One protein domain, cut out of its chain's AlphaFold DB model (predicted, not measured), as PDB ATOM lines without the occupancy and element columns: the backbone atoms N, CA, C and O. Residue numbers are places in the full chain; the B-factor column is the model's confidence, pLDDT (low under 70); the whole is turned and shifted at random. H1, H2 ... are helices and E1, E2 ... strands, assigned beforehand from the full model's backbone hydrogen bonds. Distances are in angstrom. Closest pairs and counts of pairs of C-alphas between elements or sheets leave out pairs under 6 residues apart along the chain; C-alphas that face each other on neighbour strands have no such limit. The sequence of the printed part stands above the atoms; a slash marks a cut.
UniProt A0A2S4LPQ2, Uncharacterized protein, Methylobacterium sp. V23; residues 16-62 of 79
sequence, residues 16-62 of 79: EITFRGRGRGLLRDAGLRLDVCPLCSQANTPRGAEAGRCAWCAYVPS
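What this domain is: This is residues 16 to 62 of the 79 residues of an uncharacterized protein of Methylobacterium sp. V23 (UniProt A0A2S4LPQ2). This is a small, strongly twisted sheet of three strands, E1, E2 and E3, with the short helix H1 packed on its edge strand E3. Two loop stretches make up much of the rest: residues 37 to 45 swing out past the end of E3 and fold back to H1, and residues 51 to 62, with no named element, run out from H1 and fold back in turn. The printed part has 47 residues with three named strands and one named helix, in the order E1, E2, E3, H1; 20 residues are in named elements, under half, and the class is mixed, helices and strands. The sheet has the order E1, E2, E3 and is antiparallel throughout. The whole is compact, with a radius of gyration of the C-alphas of 9.0 A and a rounded outline of 26 by 22 by 15 A.

Where its parts are: Find C-alpha 16 at (-4.162, 46.447, -38.036); there E1 begins, and it takes in residues 16 to 19. E2, residues 24 to 28, is 13.3 A from first to last C-alpha; watch x fall from C-alpha 24 at (0.953, 46.890, -32.305) to C-alpha 28 at (-12.286, 46.514, -33.585). E3, residues 31 to 36, is the longest strand and spans 15.6 A. H1, residues 46 to 50, covers 6.4 A and ends at C-alpha 50, (-8.380, 42.357, -25.417).

How they stand to each other: Start at E2, the inner strand. E1, E2 and E3 form a meander, each strand the antiparallel neighbour of the one before. E2 and E3 are a hairpin, with 163 degrees between their directions; look for N 26 and O 33, 3.1 A apart, and N 33 and O 26, 3.0 A, both within hydrogen-bond range. E1 and E2 are also a hairpin, at 122 degrees; here N 17 and O 25 are 3.0 A apart, within hydrogen-bond range. H1 is on the sheet, at a height over the sheet of 6.1 A. It is over E3, but only just, with 3 of its 5 C-alphas falling on that strand. The closest C-alphas of E3 and H1 are those of Leu 34 and Ala 49, 4.4 A apart. In H1 the one O i to N i+4 pair is within hydrogen-bond range.

The domain as a whole: The two C-alphas farthest apart are those of Asp 29 and Cys 40, at 26.1 A. The printed part has no cut. The links E1 to E2 and E2 to E3 are tight, and E3 to H1 is short, with 9 residues between them. The mean pLDDT of the printed part is 95.5, and no printed residue is under 70.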
ATOM      1  N   GLU A  16      -5.461  46.446 -38.712       95.25
ATOM      2  CA  GLU A  16      -4.162  46.447 -38.036       95.25
ATOM      3  C   GLU A  16      -3.673  47.886 -37.857       95.25
ATOM      4  O   GLU A  16      -3.671  48.695 -38.790       95.25
ATOM      5  N   ILE A  17      -3.276  48.202 -36.628       96.44
ATOM      6  CA  ILE A  17      -2.864  49.537 -36.215       96.44
ATOM      7  C   ILE A  17      -1.564  49.474 -35.420       96.44
ATOM      8  O   ILE A  17      -1.248  48.488 -34.743       96.44
ATOM      9  N   THR A  18      -0.833  50.580 -35.453       97.44
ATOM     10  CA  THR A  18       0.226  50.856 -34.493       97.44
ATOM     11  C   THR A  18      -0.261  51.861 -33.456       97.44
ATOM     12  O   THR A  18      -1.158  52.662 -33.712       97.44
ATOM     13  N   PHE A  19       0.333  51.807 -32.266       96.75
ATOM     14  CA  PHE A  19       0.171  52.857 -31.271       96.75
ATOM     15  C   PHE A  19       1.427  53.724 -31.283       96.75
ATOM     16  O   PHE A  19       2.525  53.199 -31.061       96.75
ATOM     17  N   ARG A  20       1.282  55.030 -31.528       95.75
ATOM     18  CA  ARG A  20       2.372  56.023 -31.531       95.75
ATOM     19  C   ARG A  20       3.572  55.616 -32.408       95.75
ATOM     20  O   ARG A  20       4.725  55.729 -31.978       95.75
ATOM     21  N   GLY A  21       3.297  55.029 -33.572       95.38
ATOM     22  CA  GLY A  21       4.294  54.534 -34.526       95.38
ATOM     23  C   GLY A  21       5.219  53.419 -34.014       95.38
ATOM     24  O   GLY A  21       6.294  53.230 -34.583       95.38
ATOM     25  N   ARG A  22       4.879  52.727 -32.913       94.31
ATOM     26  CA  ARG A  22       5.740  51.704 -32.274       94.31
ATOM     27  C   ARG A  22       5.013  50.460 -31.785       94.31
ATOM     28  O   ARG A  22       5.505  49.351 -31.972       94.31
ATOM     29  N   GLY A  23       3.898  50.637 -31.079       96.06
ATOM     30  CA  GLY A  23       3.118  49.520 -30.544       96.06
ATOM     31  C   GLY A  23       2.430  48.744 -31.665       96.06
ATOM     32  O   GLY A  23       2.400  49.202 -32.803       96.06
ATOM     33  N   ARG A  24       1.815  47.606 -31.351       97.38
ATOM     34  CA  ARG A  24       0.953  46.890 -32.305       97.38
ATOM     35  C   ARG A  24      -0.375  46.556 -31.659       97.38
ATOM     36  O   ARG A  24      -0.422  46.204 -30.477       97.38
ATOM     37  N   GLY A  25      -1.434  46.646 -32.443       95.94
ATOM     38  CA  GLY A  25      -2.768  46.278 -32.027       95.94
ATOM     39  C   GLY A  25      -3.724  46.176 -33.192       95.94
ATOM     40  O   GLY A  25      -3.338  46.239 -34.359       95.94
ATOM     41  N   LEU A  26      -4.993  46.030 -32.841       95.94
ATOM     42  CA  LEU A  26      -6.082  45.929 -33.796       95.94
ATOM     43  C   LEU A  26      -7.217  46.853 -33.351       95.94
ATOM     44  O   LEU A  26      -7.628  46.819 -32.185       95.94
ATOM     45  N   LEU A  27      -7.729  47.649 -34.285       94.81
ATOM     46  CA  LEU A  27      -8.968  48.397 -34.120       94.81
ATOM     47  C   LEU A  27     -10.140  47.465 -34.453       94.81
ATOM     48  O   LEU A  27     -10.154  46.827 -35.508       94.81
ATOM     49  N   ARG A  28     -11.093  47.368 -33.528       90.94
ATOM     50  CA  ARG A  28     -12.286  46.514 -33.585       90.94
ATOM     51  C   ARG A  28     -13.525  47.381 -33.378       90.94
ATOM     52  O   ARG A  28     -13.446  48.388 -32.677       90.94
ATOM     53  N   ASP A  29     -14.691  46.923 -33.835       86.81
ATOM     54  CA  ASP A  29     -15.981  47.559 -33.494       86.81
ATOM     55  C   ASP A  29     -16.189  47.668 -31.966       86.81
ATOM     56  O   ASP A  29     -16.816  48.599 -31.468       86.81
ATOM     57  N   ALA A  30     -15.629  46.715 -31.211       86.19
ATOM     58  CA  ALA A  30     -15.677  46.661 -29.751       86.19
ATOM     59  C   ALA A  30     -14.589  47.495 -29.036       86.19
ATOM     60  O   ALA A  30     -14.609  47.571 -27.807       86.19
ATOM     61  N   GLY A  31     -13.639  48.103 -29.763       91.56
ATOM     62  CA  GLY A  31     -12.579  48.947 -29.198       91.56
ATOM     63  C   GLY A  31     -11.156  48.583 -29.639       91.56
ATOM     64  O   GLY A  31     -10.924  48.068 -30.732       91.56
ATOM     65  N   LEU A  32     -10.182  48.899 -28.781       95.50
ATOM     66  CA  LEU A  32      -8.750  48.766 -29.061       95.50
ATOM     67  C   LEU A  32      -8.152  47.529 -28.392       95.50
ATOM     68  O   LEU A  32      -8.116  47.431 -27.163       95.50
ATOM     69  N   ARG A  33      -7.587  46.634 -29.202       96.25
ATOM     70  CA  ARG A  33      -6.760  45.523 -28.729       96.25
ATOM     71  C   ARG A  33      -5.288  45.938 -28.715       96.25
ATOM     72  O   ARG A  33      -4.767  46.361 -29.742       96.25
ATOM     73  N   LEU A  34      -4.606  45.784 -27.578       97.44
ATOM     74  CA  LEU A  34      -3.188  46.142 -27.407       97.44
ATOM     75  C   LEU A  34      -2.293  44.896 -27.359       97.44
ATOM     76  O   LEU A  34      -2.051  44.356 -26.281       97.44
ATOM     77  N   ASP A  35      -1.769  44.451 -28.500       97.69
ATOM     78  CA  ASP A  35      -0.882  43.280 -28.572       97.69
ATOM     79  C   ASP A  35       0.546  43.578 -28.091       97.69
ATOM     80  O   ASP A  35       1.123  42.774 -27.360       97.69
ATOM     81  N   VAL A  36       1.113  44.732 -28.460       98.00
ATOM     82  CA  VAL A  36       2.462  45.169 -28.049       98.00
ATOM     83  C   VAL A  36       2.420  46.620 -27.580       98.00
ATOM     84  O   VAL A  36       1.960  47.505 -28.303       98.00
ATOM     85  N   CYS A  37       2.920  46.873 -26.368       98.06
ATOM     86  CA  CYS A  37       2.904  48.203 -25.765       98.06
ATOM     87  C   CYS A  37       3.923  49.159 -26.421       98.06
ATOM     88  O   CYS A  37       5.107  48.824 -26.454       98.06
ATOM     89  N   PRO A  38       3.531  50.379 -26.841       97.88
ATOM     90  CA  PRO A  38       4.456  51.356 -27.427       97.88
ATOM     91  C   PRO A  38       5.464  51.946 -26.429       97.88
ATOM     92  O   PRO A  38       6.457  52.534 -26.853       97.88
ATOM     93  N   LEU A  39       5.206  51.834 -25.117       97.94
ATOM     94  CA  LEU A  39       6.030  52.462 -24.076       97.94
ATOM     95  C   LEU A  39       7.115  51.538 -23.515       97.94
ATOM     96  O   LEU A  39       8.225  51.992 -23.257       97.94
ATOM     97  N   CYS A  40       6.801  50.256 -23.307       97.88
ATOM     98  CA  CYS A  40       7.734  49.279 -22.731       97.88
ATOM     99  C   CYS A  40       8.117  48.139 -23.686       97.88
ATOM    100  O   CYS A  40       8.830  47.231 -23.271       97.88
ATOM    101  N   SER A  41       7.618  48.148 -24.928       97.69
ATOM    102  CA  SER A  41       7.845  47.123 -25.964       97.69
ATOM    103  C   SER A  41       7.412  45.692 -25.606       97.69
ATOM    104  O   SER A  41       7.584  44.779 -26.409       97.69
ATOM    105  N   GLN A  42       6.814  45.474 -24.432       98.25
ATOM    106  CA  GLN A  42       6.352  44.156 -24.007       98.25
ATOM    107  C   GLN A  42       5.077  43.744 -24.749       98.25
ATOM    108  O   GLN A  42       4.122  44.523 -24.862       98.25
ATOM    109  N   ALA A  43       5.043  42.482 -25.174       98.06
ATOM    110  CA  ALA A  43       3.834  41.833 -25.657       98.06
ATOM    111  C   ALA A  43       2.868  41.543 -24.495       98.06
ATOM    112  O   ALA A  43       3.271  41.112 -23.408       98.06
ATOM    113  N   ASN A  44       1.580  41.763 -24.723       97.50
ATOM    114  CA  ASN A  44       0.516  41.334 -23.824       97.50
ATOM    115  C   ASN A  44       0.176  39.852 -24.056       97.50
ATOM    116  O   ASN A  44       0.334  39.314 -25.151       97.50
ATOM    117  N   THR A  45      -0.371  39.188 -23.033       95.81
ATOM    118  CA  THR A  45      -1.105  37.930 -23.250       95.81
ATOM    119  C   THR A  45      -2.403  38.223 -24.016       95.81
ATOM    120  O   THR A  45      -2.908  39.341 -23.897       95.81
ATOM    121  N   PRO A  46      -3.021  37.257 -24.726       92.69
ATOM    122  CA  PRO A  46      -4.259  37.511 -25.474       92.69
ATOM    123  C   PRO A  46      -5.354  38.171 -24.621       92.69
ATOM    124  O   PRO A  46      -5.904  39.197 -25.001       92.69
ATOM    125  N   ARG A  47      -5.584  37.676 -23.396       91.44
ATOM    126  CA  ARG A  47      -6.543  38.276 -22.450       91.44
ATOM    127  C   ARG A  47      -6.152  39.691 -21.994       91.44
ATOM    128  O   ARG A  47      -7.035  40.487 -21.695       91.44
ATOM    129  N   GLY A  48      -4.857  39.998 -21.900       91.44
ATOM    130  CA  GLY A  48      -4.373  41.351 -21.607       91.44
ATOM    131  C   GLY A  48      -4.546  42.304 -22.791       91.44
ATOM    132  O   GLY A  48      -4.895  43.464 -22.589       91.44
ATOM    133  N   ALA A  49      -4.367  41.804 -24.017       94.44
ATOM    134  CA  ALA A  49      -4.524  42.576 -25.242       94.44
ATOM    135  C   ALA A  49      -5.982  43.001 -25.464       94.44
ATOM    136  O   ALA A  49      -6.231  44.187 -25.674       94.44
ATOM    137  N   GLU A  50      -6.935  42.071 -25.326       94.38
ATOM    138  CA  GLU A  50      -8.380  42.357 -25.417       94.38
ATOM    139  C   GLU A  50      -8.887  43.271 -24.284       94.38
ATOM    140  O   GLU A  50      -9.917  43.923 -24.418       94.38
ATOM    141  N   ALA A  51      -8.169  43.353 -23.157       92.88
ATOM    142  CA  ALA A  51      -8.507  44.264 -22.061       92.88
ATOM    143  C   ALA A  51      -8.097  45.728 -22.325       92.88
ATOM    144  O   ALA A  51      -8.240  46.558 -21.425       92.88
ATOM    145  N   GLY A  52      -7.539  46.038 -23.503       90.81
ATOM    146  CA  GLY A  52      -7.189  47.403 -23.904       90.81
ATOM    147  C   GLY A  52      -6.180  48.084 -22.979       90.81
ATOM    148  O   GLY A  52      -6.248  49.293 -22.790       90.81
ATOM    149  N   ARG A  53      -5.267  47.338 -22.340       95.31
ATOM    150  CA  ARG A  53      -4.229  47.912 -21.463       95.31
ATOM    151  C   ARG A  53      -2.988  47.036 -21.364       95.31
ATOM    152  O   ARG A  53      -3.059  45.815 -21.484       95.31
ATOM    153  N   CYS A  54      -1.834  47.637 -21.105       97.56
ATOM    154  CA  CYS A  54      -0.588  46.907 -20.913       97.56
ATOM    155  C   CYS A  54      -0.551  46.271 -19.517       97.56
ATOM    156  O   CYS A  54      -0.573  46.979 -18.511       97.56
ATOM    157  N   ALA A  55      -0.413  44.945 -19.447       96.88
ATOM    158  CA  ALA A  55      -0.282  44.224 -18.178       96.88
ATOM    159  C   ALA A  55       1.039  44.514 -17.429       96.88
ATOM    160  O   ALA A  55       1.152  44.192 -16.251       96.88
ATOM    161  N   TRP A  56       2.024  45.123 -18.103       96.75
ATOM    162  CA  TRP A  56       3.380  45.338 -17.586       96.75
ATOM    163  C   TRP A  56       3.618  46.742 -17.021       96.75
ATOM    164  O   TRP A  56       4.243  46.884 -15.979       96.75
ATOM    165  N   CYS A  57       3.136  47.782 -17.712       97.62
ATOM    166  CA  CYS A  57       3.348  49.189 -17.333       97.62
ATOM    167  C   CYS A  57       2.045  49.977 -17.113       97.62
ATOM    168  O   CYS A  57       2.088  51.194 -16.976       97.62
ATOM    169  N   ALA A  58       0.889  49.301 -17.121       97.06
ATOM    170  CA  ALA A  58      -0.445  49.891 -16.968       97.06
ATOM    171  C   ALA A  58      -0.846  50.962 -18.009       97.06
ATOM    172  O   ALA A  58      -1.887  51.592 -17.850       97.06
ATOM    173  N   TYR A  59      -0.083  51.135 -19.095       97.38
ATOM    174  CA  TYR A  59      -0.466  51.985 -20.228       97.38
ATOM    175  C   TYR A  59      -1.839  51.594 -20.794       97.38
ATOM    176  O   TYR A  59      -2.084  50.416 -21.066       97.38
ATOM    177  N   VAL A  60      -2.702  52.588 -21.007       97.06
ATOM    178  CA  VAL A  60      -4.015  52.458 -21.650       97.06
ATOM    179  C   VAL A  60      -3.977  53.316 -22.921       97.06
ATOM    180  O   VAL A  60      -3.770  54.521 -22.789       97.06
ATOM    181  N   PRO A  61      -4.121  52.737 -24.126       95.88
ATOM    182  CA  PRO A  61      -4.174  53.493 -25.365       95.88
ATOM    183  C   PRO A  61      -5.529  54.185 -25.534       95.88
ATOM    184  O   PRO A  61      -6.575  53.667 -25.135       95.88
ATOM    185  N   SER A  62      -5.492  55.334 -26.190       95.88
ATOM    186  CA  SER A  62      -6.646  56.084 -26.684       95.88
ATOM    187  C   SER A  62      -6.741  55.984 -28.211       95.88
ATOM    188  O   SER A  62      -5.846  55.440 -28.857       95.88
TER     189      SER A  62